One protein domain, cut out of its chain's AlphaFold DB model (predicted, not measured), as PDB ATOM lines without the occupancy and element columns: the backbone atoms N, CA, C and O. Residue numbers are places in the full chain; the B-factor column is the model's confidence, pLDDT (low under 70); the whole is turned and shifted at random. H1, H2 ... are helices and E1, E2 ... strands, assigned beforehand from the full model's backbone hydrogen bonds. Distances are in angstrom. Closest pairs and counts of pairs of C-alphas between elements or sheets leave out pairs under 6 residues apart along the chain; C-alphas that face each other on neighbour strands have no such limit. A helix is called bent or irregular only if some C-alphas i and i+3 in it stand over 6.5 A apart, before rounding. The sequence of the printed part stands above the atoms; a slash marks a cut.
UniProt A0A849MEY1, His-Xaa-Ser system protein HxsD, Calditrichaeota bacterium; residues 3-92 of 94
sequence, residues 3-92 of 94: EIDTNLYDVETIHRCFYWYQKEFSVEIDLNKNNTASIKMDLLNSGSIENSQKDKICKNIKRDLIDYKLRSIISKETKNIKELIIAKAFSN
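AT A GLANCE: This is residues 3 to 92 of the 94 residues of the protein "His-Xaa-Ser system protein HxsD" of Calditrichaeota bacterium (UniProt A0A849MEY1). What does the model look like? A small antiparallel sheet, in the order E1, E3, E2, has helix H1 over one face, and the long bent helix H2 packs on H1 with residues 61 to 72. Beyond H1, residues 73 to 92 stick out as an arm that makes much of the length. What is it built of? The 90 printed residues hold E1, H1, E2, E3 and H2 in chain order, class mixed. The whole is loose, with a radius of gyration of the C-alphas of 17.5 A and spans of 60 by 29 by 19 A.

IN THESE COORDINATES: Where are the strands? E1 is residues 3 to 5, from C-alpha 3 at (60.791, -31.079, 124.714); E2 is 25 to 32, 21.3 A long; E3 is 36 to 43, 22.9 A. Where are the helices? H1, residues 11 to 23, 20.1 A, is only just irregular: C-alphas 20 and 23 are 6.7 A apart. H2, residues 51 to 90, was assigned as one helix by its hydrogen bonds but is bent: C-alphas 77 and 80 are 7.3 A apart. Its arms are H2a, 51 to 77, 39.4 A, and H2b, 80 to 90, 15.5 A, ending at C-alpha 90 (18.617, -24.766, 108.785).

HOW THE PARTS SIT: How do the strands pair? E2 and E3 form a hairpin, with N 26 and O 42 at 2.7 A; E1 and E3 are antiparallel, with N 37 and O 4 at 2.8 A. Where is H1? It is on the sheet at a height of 8.9 A, two layers, and E1, H1, E2 make a split strand-helix-strand unit, two strands running the same way with E3 between them, its crossover right-handed. How does H2 stand? H2a touches H1, closest at the C-alphas of Thr 13 and Tyr 68, 5.7 A, opposite ways at a steep tilt of 43 degrees; H2b and H1 are apart. Every O i to N i+4 pair is within hydrogen-bond range in H2a and H2b, and 6 of 9 in H1.

THE WHOLE: How far does it reach? The C-alphas farthest apart, Ser 48 and Asn 92, are 60.5 A apart. Is it whole and confident? The printed part has no cut and no long link, and no printed residue is under 70 in pLDDT.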
ATOM      1  N   GLU A   3      61.630 -31.259 123.533       92.25
ATOM      2  CA  GLU A   3      60.791 -31.079 124.714       92.25
ATOM      3  C   GLU A   3      59.921 -29.849 124.494       92.25
ATOM      4  O   GLU A   3      60.415 -28.792 124.089       92.25
ATOM      5  N   ILE A   4      58.616 -30.005 124.698       93.25
ATOM      6  CA  ILE A   4      57.623 -28.958 124.462       93.25
ATOM      7  C   ILE A   4      56.786 -28.782 125.718       93.25
ATOM      8  O   ILE A   4      56.259 -29.751 126.250       93.25
ATOM      9  N   ASP A   5      56.630 -27.541 126.163       93.19
ATOM     10  CA  ASP A   5      55.753 -27.192 127.280       93.19
ATOM     11  C   ASP A   5      54.276 -27.300 126.864       93.19
ATOM     12  O   ASP A   5      53.813 -26.593 125.958       93.19
ATOM     13  N   THR A   6      53.527 -28.173 127.538       92.19
ATOM     14  CA  THR A   6      52.107 -28.416 127.253       92.19
ATOM     15  C   THR A   6      51.191 -27.305 127.770       92.19
ATOM     16  O   THR A   6      50.020 -27.258 127.404       92.19
ATOM     17  N   ASN A   7      51.703 -26.380 128.590       91.50
ATOM     18  CA  ASN A   7      50.989 -25.146 128.932       91.50
ATOM     19  C   ASN A   7      50.995 -24.155 127.761       91.50
ATOM     20  O   ASN A   7      50.099 -23.318 127.642       91.50
ATOM     21  N   LEU A   8      52.013 -24.226 126.897       91.06
ATOM     22  CA  LEU A   8      52.114 -23.372 125.718       91.06
ATOM     23  C   LEU A   8      51.402 -23.984 124.519       91.06
ATOM     24  O   LEU A   8      50.734 -23.252 123.790       91.06
ATOM     25  N   TYR A   9      51.533 -25.285 124.300       93.31
ATOM     26  CA  TYR A   9      50.904 -25.973 123.181       93.31
ATOM     27  C   TYR A   9      50.064 -27.117 123.719       93.31
ATOM     28  O   TYR A   9      50.592 -28.032 124.344       93.31
ATOM     29  N   ASP A  10      48.758 -27.068 123.477       91.19
ATOM     30  CA  ASP A  10      47.883 -28.164 123.861       91.19
ATOM     31  C   ASP A  10      48.246 -29.452 123.097       91.19
ATOM     32  O   ASP A  10      48.883 -29.436 122.037       91.19
ATOM     33  N   VAL A  11      47.827 -30.586 123.655       91.69
ATOM     34  CA  VAL A  11      48.137 -31.921 123.131       91.69
ATOM     35  C   VAL A  11      47.679 -32.080 121.678       91.69
ATOM     36  O   VAL A  11      48.404 -32.654 120.866       91.69
ATOM     37  N   GLU A  12      46.520 -31.528 121.310       92.19
ATOM     38  CA  GLU A  12      46.000 -31.613 119.944       92.19
ATOM     39  C   GLU A  12      46.903 -30.856 118.960       92.19
ATOM     40  O   GLU A  12      47.260 -31.388 117.906       92.19
ATOM     41  N   THR A  13      47.332 -29.647 119.323       94.44
ATOM     42  CA  THR A  13      48.286 -28.837 118.557       94.44
ATOM     43  C   THR A  13      49.608 -29.579 118.349       94.44
ATOM     44  O   THR A  13      50.124 -29.614 117.227       94.44
ATOM     45  N   ILE A  14      50.140 -30.223 119.394       94.88
ATOM     46  CA  ILE A  14      51.377 -31.014 119.316       94.88
ATOM     47  C   ILE A  14      51.193 -32.196 118.356       94.88
ATOM     48  O   ILE A  14      51.973 -32.342 117.413       94.88
ATOM     49  N   HIS A  15      50.139 -32.999 118.524       94.81
ATOM     50  CA  HIS A  15      49.871 -34.136 117.637       94.81
ATOM     51  C   HIS A  15      49.708 -33.708 116.178       94.81
ATOM     52  O   HIS A  15      50.311 -34.316 115.292       94.81
ATOM     53  N   ARG A  16      48.942 -32.642 115.913       94.25
ATOM     54  CA  ARG A  16      48.755 -32.114 114.554       94.25
ATOM     55  C   ARG A  16      50.070 -31.650 113.944       94.25
ATOM     56  O   ARG A  16      50.311 -31.935 112.776       94.25
ATOM     57  N   CYS A  17      50.916 -30.975 114.719       95.44
ATOM     58  CA  CYS A  17      52.217 -30.526 114.245       95.44
ATOM     59  C   CYS A  17      53.081 -31.712 113.808       95.44
ATOM     60  O   CYS A  17      53.526 -31.759 112.664       95.44
ATOM     61  N   PHE A  18      53.283 -32.697 114.685       95.19
ATOM     62  CA  PHE A  18      54.189 -33.809 114.392       95.19
ATOM     63  C   PHE A  18      53.621 -34.850 113.426       95.19
ATOM     64  O   PHE A  18      54.401 -35.537 112.771       95.19
ATOM     65  N   TYR A  19      52.298 -34.918 113.253       93.62
ATOM     66  CA  TYR A  19      51.673 -35.731 112.206       93.62
ATOM     67  C   TYR A  19      52.251 -35.420 110.816       93.62
ATOM     68  O   TYR A  19      52.543 -36.330 110.047       93.62
ATOM     69  N   TRP A  20      52.516 -34.146 110.507       92.19
ATOM     70  CA  TRP A  20      53.094 -33.760 109.212       92.19
ATOM     71  C   TRP A  20      54.534 -34.226 109.003       92.19
ATOM     72  O   TRP A  20      54.959 -34.396 107.861       92.19
ATOM     73  N   TYR A  21      55.270 -34.475 110.084       93.56
ATOM     74  CA  TYR A  21      56.644 -34.966 110.032       93.56
ATOM     75  C   TYR A  21      56.712 -36.491 109.865       93.56
ATOM     76  O   TYR A  21      57.765 -37.011 109.499       93.56
ATOM     77  N   GLN A  22      55.592 -37.212 110.018       92.12
ATOM     78  CA  GLN A  22      55.552 -38.675 109.886       92.12
ATOM     79  C   GLN A  22      55.905 -39.193 108.486       92.12
ATOM     80  O   GLN A  22      56.205 -40.369 108.314       92.12
ATOM     81  N   LYS A  23      55.892 -38.326 107.467       91.00
ATOM     82  CA  LYS A  23      56.309 -38.691 106.107       91.00
ATOM     83  C   LYS A  23      57.800 -39.038 106.021       91.00
ATOM     84  O   LYS A  23      58.192 -39.846 105.184       91.00
ATOM     85  N   GLU A  24      58.624 -38.389 106.837       91.00
ATOM     86  CA  GLU A  24      60.089 -38.503 106.789       91.00
ATOM     87  C   GLU A  24      60.662 -39.121 108.071       91.00
ATOM     88  O   GLU A  24      61.760 -39.686 108.053       91.00
ATOM     89  N   PHE A  25      59.904 -39.057 109.170       93.12
ATOM     90  CA  PHE A  25      60.334 -39.480 110.494       93.12
ATOM     91  C   PHE A  25      59.339 -40.455 111.128       93.12
ATOM     92  O   PHE A  25      58.132 -40.258 111.053       93.12
ATOM     93  N   SER A  26      59.837 -41.468 111.830       93.31
ATOM     94  CA  SER A  26      59.079 -42.118 112.897       93.31
ATOM     95  C   SER A  26      58.993 -41.144 114.068       93.31
ATOM     96  O   SER A  26      60.019 -40.612 114.494       93.31
ATOM     97  N   VAL A  27      57.786 -40.872 114.563       94.75
ATOM     98  CA  VAL A  27      57.548 -39.918 115.652       94.75
ATOM     99  C   VAL A  27      56.908 -40.643 116.827       94.75
ATOM    100  O   VAL A  27      55.812 -41.184 116.698       94.75
ATOM    101  N   GLU A  28      57.545 -40.558 117.991       94.44
ATOM    102  CA  GLU A  28      56.966 -40.959 119.274       94.44
ATOM    103  C   GLU A  28      56.744 -39.718 120.138       94.44
ATOM    104  O   GLU A  28      57.645 -38.890 120.295       94.44
ATOM    105  N   ILE A  29      55.541 -39.591 120.698       94.62
ATOM    106  CA  ILE A  29      55.156 -38.493 121.588       94.62
ATOM    107  C   ILE A  29      54.814 -39.104 122.941       94.62
ATOM    108  O   ILE A  29      53.867 -39.882 123.044       94.62
ATOM    109  N   ASP A  30      55.573 -38.729 123.964       93.62
ATOM    110  CA  ASP A  30      55.318 -39.093 125.352       93.62
ATOM    111  C   ASP A  30      54.864 -37.853 126.125       93.62
ATOM    112  O   ASP A  30      55.520 -36.807 126.101       93.62
ATOM    113  N   LEU A  31      53.706 -37.946 126.772       90.56
ATOM    114  CA  LEU A  31      53.128 -36.857 127.551       90.56
ATOM    115  C   LEU A  31      53.522 -37.054 129.012       90.56
ATOM    116  O   LEU A  31      52.906 -37.837 129.740       90.56
ATOM    117  N   ASN A  32      54.536 -36.318 129.461       82.12
ATOM    118  CA  ASN A  32      54.966 -36.390 130.849       82.12
ATOM    119  C   ASN A  32      53.973 -35.658 131.757       82.12
ATOM    120  O   ASN A  32      53.386 -34.636 131.399       82.12
ATOM    121  N   LYS A  33      53.874 -36.113 133.011       73.94
ATOM    122  CA  LYS A  33      53.059 -35.455 134.049       73.94
ATOM    123  C   LYS A  33      53.544 -34.044 134.425       73.94
ATOM    124  O   LYS A  33      52.807 -33.312 135.072       73.94
ATOM    125  N   ASN A  34      54.750 -33.647 134.012       84.00
ATOM    126  CA  ASN A  34      55.389 -32.382 134.395       84.00
ATOM    127  C   ASN A  34      55.089 -31.224 133.425       84.00
ATOM    128  O   ASN A  34      55.915 -30.329 133.266       84.00
ATOM    129  N   ASN A  35      53.928 -31.239 132.764       89.00
ATOM    130  CA  ASN A  35      53.553 -30.277 131.721       89.00
ATOM    131  C   ASN A  35      54.552 -30.195 130.554       89.00
ATOM    132  O   ASN A  35      54.750 -29.140 129.955       89.00
ATOM    133  N   THR A  36      55.204 -31.308 130.232       91.62
ATOM    134  CA  THR A  36      56.144 -31.389 129.116       91.62
ATOM    135  C   THR A  36      55.828 -32.599 128.253       91.62
ATOM    136  O   THR A  36      55.656 -33.710 128.746       91.62
ATOM    137  N   ALA A  37      55.766 -32.390 126.946       93.69
ATOM    138  CA  ALA A  37      55.734 -33.451 125.959       93.69
ATOM    139  C   ALA A  37      57.162 -33.719 125.479       93.69
ATOM    140  O   ALA A  37      57.864 -32.792 125.060       93.69
ATOM    141  N   SER A  38      57.584 -34.977 125.529       94.00
ATOM    142  CA  SER A  38      58.849 -35.442 124.970       94.00
ATOM    143  C   SER A  38      58.594 -36.059 123.602       94.00
ATOM    144  O   SER A  38      57.785 -36.971 123.463       94.00
ATOM    145  N   ILE A  39      59.298 -35.566 122.586       94.44
ATOM    146  CA  ILE A  39      59.141 -36.018 121.207       94.44
ATOM    147  C   ILE A  39      60.448 -36.625 120.721       94.44
ATOM    148  O   ILE A  39      61.492 -35.957 120.648       94.44
ATOM    149  N   LYS A  40      60.385 -37.905 120.365       93.31
ATOM    150  CA  LYS A  40      61.462 -38.605 119.668       93.31
ATOM    151  C   LYS A  40      61.120 -38.673 118.190       93.31
ATOM    152  O   LYS A  40      59.970 -38.886 117.816       93.31
ATOM    153  N   MET A  41      62.127 -38.407 117.369       92.12
ATOM    154  CA  MET A  41      62.013 -38.430 115.919       92.12
ATOM    155  C   MET A  41      63.218 -39.159 115.355       92.12
ATOM    156  O   MET A  41      64.345 -38.699 115.551       92.12
ATOM    157  N   ASP A  42      62.953 -40.234 114.629       90.69
ATOM    158  CA  ASP A  42      63.962 -41.053 113.969       90.69
ATOM    159  C   ASP A  42      63.685 -41.075 112.470       90.69
ATOM    160  O   ASP A  42      62.532 -41.105 112.052       90.69
ATOM    161  N   LEU A  43      64.720 -41.017 111.632       91.38
ATOM    162  CA  LEU A  43      64.529 -41.094 110.183       91.38
ATOM    163  C   LEU A  43      63.930 -42.450 109.798       91.38
ATOM    164  O   LEU A  43      64.388 -43.488 110.268       91.38
ATOM    165  N   LEU A  44      62.961 -42.440 108.882       88.50
ATOM    166  CA  LEU A  44      62.423 -43.685 108.321       88.50
ATOM    167  C   LEU A  44      63.422 -44.388 107.393       88.50
ATOM    168  O   LEU A  44      63.421 -45.610 107.281       88.50
ATOM    169  N   ASN A  45      64.287 -43.614 106.738       84.88
ATOM    170  CA  ASN A  45      65.314 -44.131 105.839       84.88
ATOM    171  C   ASN A  45      66.650 -44.268 106.578       84.88
ATOM    172  O   ASN A  45      66.965 -43.464 107.450       84.88
ATOM    173  N   SER A  46      67.484 -45.222 106.158       71.75
ATOM    174  CA  SER A  46      68.810 -45.540 106.722       71.75
ATOM    175  C   SER A  46      69.895 -44.463 106.510       71.75
ATOM    176  O   SER A  46      71.089 -44.758 106.518       71.75
ATOM    177  N   GLY A  47      69.496 -43.204 106.319       76.69
ATOM    178  CA  GLY A  47      70.387 -42.054 106.208       76.69
ATOM    179  C   GLY A  47      70.708 -41.407 107.557       76.69
ATOM    180  O   GLY A  47      70.095 -41.696 108.583       76.69
ATOM    181  N   SER A  48      71.660 -40.476 107.545       78.31
ATOM    182  CA  SER A  48      71.983 -39.610 108.682       78.31
ATOM    183  C   SER A  48      71.593 -38.164 108.381       78.31
ATOM    184  O   SER A  48      71.886 -37.669 107.296       78.31
ATOM    185  N   ILE A  49      70.987 -37.468 109.346       79.75
ATOM    186  CA  ILE A  49      70.678 -36.035 109.221       79.75
ATOM    187  C   ILE A  49      71.946 -35.219 109.493       79.75
ATOM    188  O   ILE A  49      72.511 -35.302 110.591       79.75
ATOM    189  N   GLU A  50      72.352 -34.378 108.542       84.62
ATOM    190  CA  GLU A  50      73.418 -33.398 108.766       84.62
ATOM    191  C   GLU A  50      72.998 -32.335 109.794       84.62
ATOM    192  O   GLU A  50      71.823 -31.986 109.921       84.62
ATOM    193  N   ASN A  51      73.955 -31.740 110.511       82.56
ATOM    194  CA  ASN A  51      73.640 -30.716 111.518       82.56
ATOM    195  C   ASN A  51      72.899 -29.500 110.927       82.56
ATOM    196  O   ASN A  51      71.964 -28.992 111.542       82.56
ATOM    197  N   SER A  52      73.242 -29.092 109.701       82.81
ATOM    198  CA  SER A  52      72.558 -28.014 108.967       82.81
ATOM    199  C   SER A  52      71.067 -28.311 108.739       82.81
ATOM    200  O   SER A  52      70.212 -27.426 108.840       82.81
ATOM    201  N   GLN A  53      70.734 -29.575 108.473       86.75
ATOM    202  CA  GLN A  53      69.367 -30.045 108.278       86.75
ATOM    203  C   GLN A  53      68.616 -30.135 109.608       86.75
ATOM    204  O   GLN A  53      67.448 -29.750 109.659       86.75
ATOM    205  N   LYS A  54      69.277 -30.560 110.696       87.31
ATOM    206  CA  LYS A  54      68.676 -30.572 112.043       87.31
ATOM    207  C   LYS A  54      68.212 -29.181 112.468       87.31
ATOM    208  O   LYS A  54      67.080 -29.036 112.930       87.31
ATOM    209  N   ASP A  55      69.034 -28.156 112.250       90.25
ATOM    210  CA  ASP A  55      68.668 -26.771 112.562       90.25
ATOM    211  C   ASP A  55      67.470 -26.294 111.741       90.25
ATOM    212  O   ASP A  55      66.575 -25.617 112.255       90.25
ATOM    213  N   LYS A  56      67.422 -26.676 110.461       92.62
ATOM    214  CA  LYS A  56      66.294 -26.362 109.582       92.62
ATOM    215  C   LYS A  56      65.008 -27.042 110.057       92.62
ATOM    216  O   LYS A  56      63.978 -26.378 110.148       92.62
ATOM    217  N   ILE A  57      65.074 -28.325 110.410       92.25
ATOM    218  CA  ILE A  57      63.943 -29.088 110.958       92.25
ATOM    219  C   ILE A  57      63.455 -28.446 112.260       92.25
ATOM    220  O   ILE A  57      62.266 -28.183 112.402       92.25
ATOM    221  N   CYS A  58      64.363 -28.095 113.172       92.50
ATOM    222  CA  CYS A  58      64.022 -27.422 114.426       92.50
ATOM    223  C   CYS A  58      63.310 -26.077 114.194       92.50
ATOM    224  O   CYS A  58      62.297 -25.786 114.836       92.50
ATOM    225  N   LYS A  59      63.795 -25.257 113.250       94.50
ATOM    226  CA  LYS A  59      63.138 -23.992 112.874       94.50
ATOM    227  C   LYS A  59      61.745 -24.220 112.288       94.50
ATOM    228  O   LYS A  59      60.825 -23.484 112.641       94.50
ATOM    229  N   ASN A  60      61.590 -25.231 111.436       94.94
ATOM    230  CA  ASN A  60      60.296 -25.577 110.853       94.94
ATOM    231  C   ASN A  60      59.307 -26.021 111.936       94.94
ATOM    232  O   ASN A  60      58.231 -25.441 112.016       94.94
ATOM    233  N   ILE A  61      59.702 -26.927 112.838       95.25
ATOM    234  CA  ILE A  61      58.848 -27.398 113.942       95.25
ATOM    235  C   ILE A  61      58.353 -26.221 114.786       95.25
ATOM    236  O   ILE A  61      57.164 -26.116 115.067       95.25
ATOM    237  N   LYS A  62      59.245 -25.292 115.161       94.56
ATOM    238  CA  LYS A  62      58.864 -24.103 115.941       94.56
ATOM    239  C   LYS A  62      57.832 -23.241 115.215       94.56
ATOM    240  O   LYS A  62      56.876 -22.787 115.835       94.56
ATOM    241  N   ARG A  63      58.030 -23.004 113.916       96.19
ATOM    242  CA  ARG A  63      57.094 -22.224 113.099       96.19
ATOM    243  C   ARG A  63      55.745 -22.928 112.984       96.19
ATOM    244  O   ARG A  63      54.712 -22.285 113.141       96.19
ATOM    245  N   ASP A  64      55.763 -24.230 112.738       96.25
ATOM    246  CA  ASP A  64      54.556 -25.013 112.511       96.25
ATOM    247  C   ASP A  64      53.737 -25.145 113.806       96.25
ATOM    248  O   ASP A  64      52.521 -24.986 113.770       96.25
ATOM    249  N   LEU A  65      54.379 -25.307 114.971       96.19
ATOM    250  CA  LEU A  65      53.705 -25.261 116.280       96.19
ATOM    251  C   LEU A  65      52.941 -23.948 116.497       96.19
ATOM    252  O   LEU A  65      51.799 -23.964 116.956       96.19
ATOM    253  N   ILE A  66      53.557 -22.812 116.156       96.19
ATOM    254  CA  ILE A  66      52.917 -21.494 116.263       96.19
ATOM    255  C   ILE A  66      51.714 -21.404 115.318       96.19
ATOM    256  O   ILE A  66      50.654 -20.941 115.735       96.19
ATOM    257  N   ASP A  67      51.855 -21.869 114.075       96.06
ATOM    258  CA  ASP A  67      50.769 -21.866 113.090       96.06
ATOM    259  C   ASP A  67      49.592 -22.750 113.536       96.06
ATOM    260  O   ASP A  67      48.448 -22.293 113.559       96.06
ATOM    261  N   TYR A  68      49.853 -23.983 113.983       95.50
ATOM    262  CA  TYR A  68      48.804 -24.867 114.498       95.50
ATOM    263  C   TYR A  68      48.109 -24.290 115.728       95.50
ATOM    264  O   TYR A  68      46.877 -24.326 115.798       95.50
ATOM    265  N   LYS A  69      48.863 -23.686 116.654       95.19
ATOM    266  CA  LYS A  69      48.284 -23.001 117.814       95.19
ATOM    267  C   LYS A  69      47.389 -21.841 117.388       95.19
ATOM    268  O   LYS A  69      46.275 -21.714 117.889       95.19
ATOM    269  N   LEU A  70      47.846 -21.007 116.453       95.94
ATOM    270  CA  LEU A  70      47.068 -19.878 115.946       95.94
ATOM    271  C   LEU A  70      45.765 -20.351 115.290       95.94
ATOM    272  O   LEU A  70      44.699 -19.813 115.581       95.94
ATOM    273  N   ARG A  71      45.825 -21.395 114.458       93.88
ATOM    274  CA  ARG A  71      44.636 -22.000 113.837       93.88
ATOM    275  C   ARG A  71      43.680 -22.597 114.866       93.88
ATOM    276  O   ARG A  71      42.469 -22.463 114.696       93.88
ATOM    277  N   SER A  72      44.201 -23.220 115.923       92.25
ATOM    278  CA  SER A  72      43.400 -23.731 117.042       92.25
ATOM    279  C   SER A  72      42.660 -22.592 117.755       92.25
ATOM    280  O   SER A  72      41.438 -22.647 117.901       92.25
ATOM    281  N   ILE A  73      43.364 -21.498 118.080       94.56
ATOM    282  CA  ILE A  73      42.770 -20.292 118.678       94.56
ATOM    283  C   ILE A  73      41.669 -19.731 117.773       94.56
ATOM    284  O   ILE A  73      40.537 -19.572 118.219       94.56
ATOM    285  N   ILE A  74      41.958 -19.501 116.488       96.00
ATOM    286  CA  ILE A  74      40.971 -18.970 115.536       96.00
ATOM    287  C   ILE A  74      39.749 -19.890 115.447       96.00
ATOM    288  O   ILE A  74      38.616 -19.413 115.463       96.00
ATOM    289  N   SER A  75      39.952 -21.208 115.393       94.06
ATOM    290  CA  SER A  75      38.855 -22.183 115.320       94.06
ATOM    291  C   SER A  75      37.969 -22.144 116.565       94.06
ATOM    292  O   SER A  75      36.748 -22.235 116.452       94.06
ATOM    293  N   LYS A  76      38.569 -21.974 117.748       94.44
ATOM    294  CA  LYS A  76      37.844 -21.837 119.015       94.44
ATOM    295  C   LYS A  76      37.046 -20.535 119.077       94.44
ATOM    296  O   LYS A  76      35.857 -20.580 119.380       94.44
ATOM    297  N   GLU A  77      37.668 -19.407 118.746       96.56
ATOM    298  CA  GLU A  77      37.022 -18.086 118.776       96.56
ATOM    299  C   GLU A  77      35.887 -17.968 117.743       96.56
ATOM    300  O   GLU A  77      34.876 -17.313 117.978       96.56
ATOM    301  N   THR A  78      36.006 -18.651 116.602       97.44
ATOM    302  CA  THR A  78      34.996 -18.609 115.528       97.44
ATOM    303  C   THR A  78      33.910 -19.683 115.643       97.44
ATOM    304  O   THR A  78      32.942 -19.651 114.876       97.44
ATOM    305  N   LYS A  79      34.013 -20.608 116.610       97.44
ATOM    306  CA  LYS A  79      33.089 -21.745 116.769       97.44
ATOM    307  C   LYS A  79      31.631 -21.300 116.895       97.44
ATOM    308  O   LYS A  79      30.791 -21.746 116.118       97.44
ATOM    309  N   ASN A  80      31.343 -20.384 117.819       96.75
ATOM    310  CA  ASN A  80      29.968 -19.950 118.096       96.75
ATOM    311  C   ASN A  80      29.339 -19.240 116.889       96.75
ATOM    312  O   ASN A  80      28.172 -19.454 116.575       96.75
ATOM    313  N   ILE A  81      30.120 -18.423 116.172       97.25
ATOM    314  CA  ILE A  81      29.652 -17.748 114.953       97.25
ATOM    315  C   ILE A  81      29.277 -18.789 113.893       97.25
ATOM    316  O   ILE A  81      28.209 -18.700 113.290       97.25
ATOM    317  N   LYS A  82      30.122 -19.809 113.695       96.50
ATOM    318  CA  LYS A  82      29.849 -20.904 112.758       96.50
ATOM    319  C   LYS A  82      28.575 -21.668 113.133       96.50
ATOM    320  O   LYS A  82      27.764 -21.946 112.255       96.50
ATOM    321  N   GLU A  83      28.384 -21.975 114.413       96.81
ATOM    322  CA  GLU A  83      27.183 -22.660 114.910       96.81
ATOM    323  C   GLU A  83      25.909 -21.835 114.679       96.81
ATOM    324  O   GLU A  83      24.919 -22.379 114.199       96.81
ATOM    325  N   LEU A  84      25.941 -20.520 114.923       96.75
ATOM    326  CA  LEU A  84      24.806 -19.627 114.659       96.75
ATOM    327  C   LEU A  84      24.464 -19.532 113.169       96.75
ATOM    328  O   LEU A  84      23.289 -19.556 112.807       96.75
ATOM    329  N   ILE A  85      25.476 -19.448 112.300       95.56
ATOM    330  CA  ILE A  85      25.277 -19.443 110.843       95.56
ATOM    331  C   ILE A  85      24.623 -20.754 110.397       95.56
ATOM    332  O   ILE A  85      23.662 -20.724 109.632       95.56
ATOM    333  N   ILE A  86      25.109 -21.893 110.900       95.19
ATOM    334  CA  ILE A  86      24.541 -23.215 110.613       95.19
ATOM    335  C   ILE A  86      23.087 -23.280 111.091       95.19
ATOM    336  O   ILE A  86      22.203 -23.594 110.300       95.19
ATOM    337  N   ALA A  87      22.815 -22.918 112.347       95.81
ATOM    338  CA  ALA A  87      21.462 -22.919 112.897       95.81
ATOM    339  C   ALA A  87      20.511 -22.036 112.075       95.81
ATOM    340  O   ALA A  87      19.395 -22.448 111.769       95.81
ATOM    341  N   LYS A  88      20.965 -20.850 111.647       94.75
ATOM    342  CA  LYS A  88      20.168 -19.951 110.805       94.75
ATOM    343  C   LYS A  88      19.928 -20.499 109.397       94.75
ATOM    344  O   LYS A  88      18.863 -20.262 108.834       94.75
ATOM    345  N   ALA A  89      20.900 -21.204 108.818       94.44
ATOM    346  CA  ALA A  89      20.745 -21.829 107.507       94.44
ATOM    347  C   ALA A  89      19.677 -22.933 107.533       94.44
ATOM    348  O   ALA A  89      18.907 -23.058 106.585       94.44
ATOM    349  N   PHE A  90      19.594 -23.687 108.632       93.81
ATOM    350  CA  PHE A  90      18.617 -24.766 108.785       93.81
ATOM    351  C   PHE A  90      17.265 -24.311 109.356       93.81
ATOM    352  O   PHE A  90      16.266 -24.965 109.089       93.81
ATOM    353  N   SER A  91      17.175 -23.156 110.027       90.50
ATOM    354  CA  SER A  91      15.912 -22.662 110.611       90.50
ATOM    355  C   SER A  91      14.809 -22.325 109.600       90.50
ATOM    356  O   SER A  91      13.692 -22.038 110.004       90.50
ATOM    357  N   ASN A  92      15.135 -22.241 108.307       71.88
ATOM    358  CA  ASN A  92      14.181 -21.936 107.235       71.88
ATOM    359  C   ASN A  92      13.762 -23.192 106.443       71.88
ATOM    360  O   ASN A  92      13.074 -23.066 105.430       71.88
TER     361      ASN A  92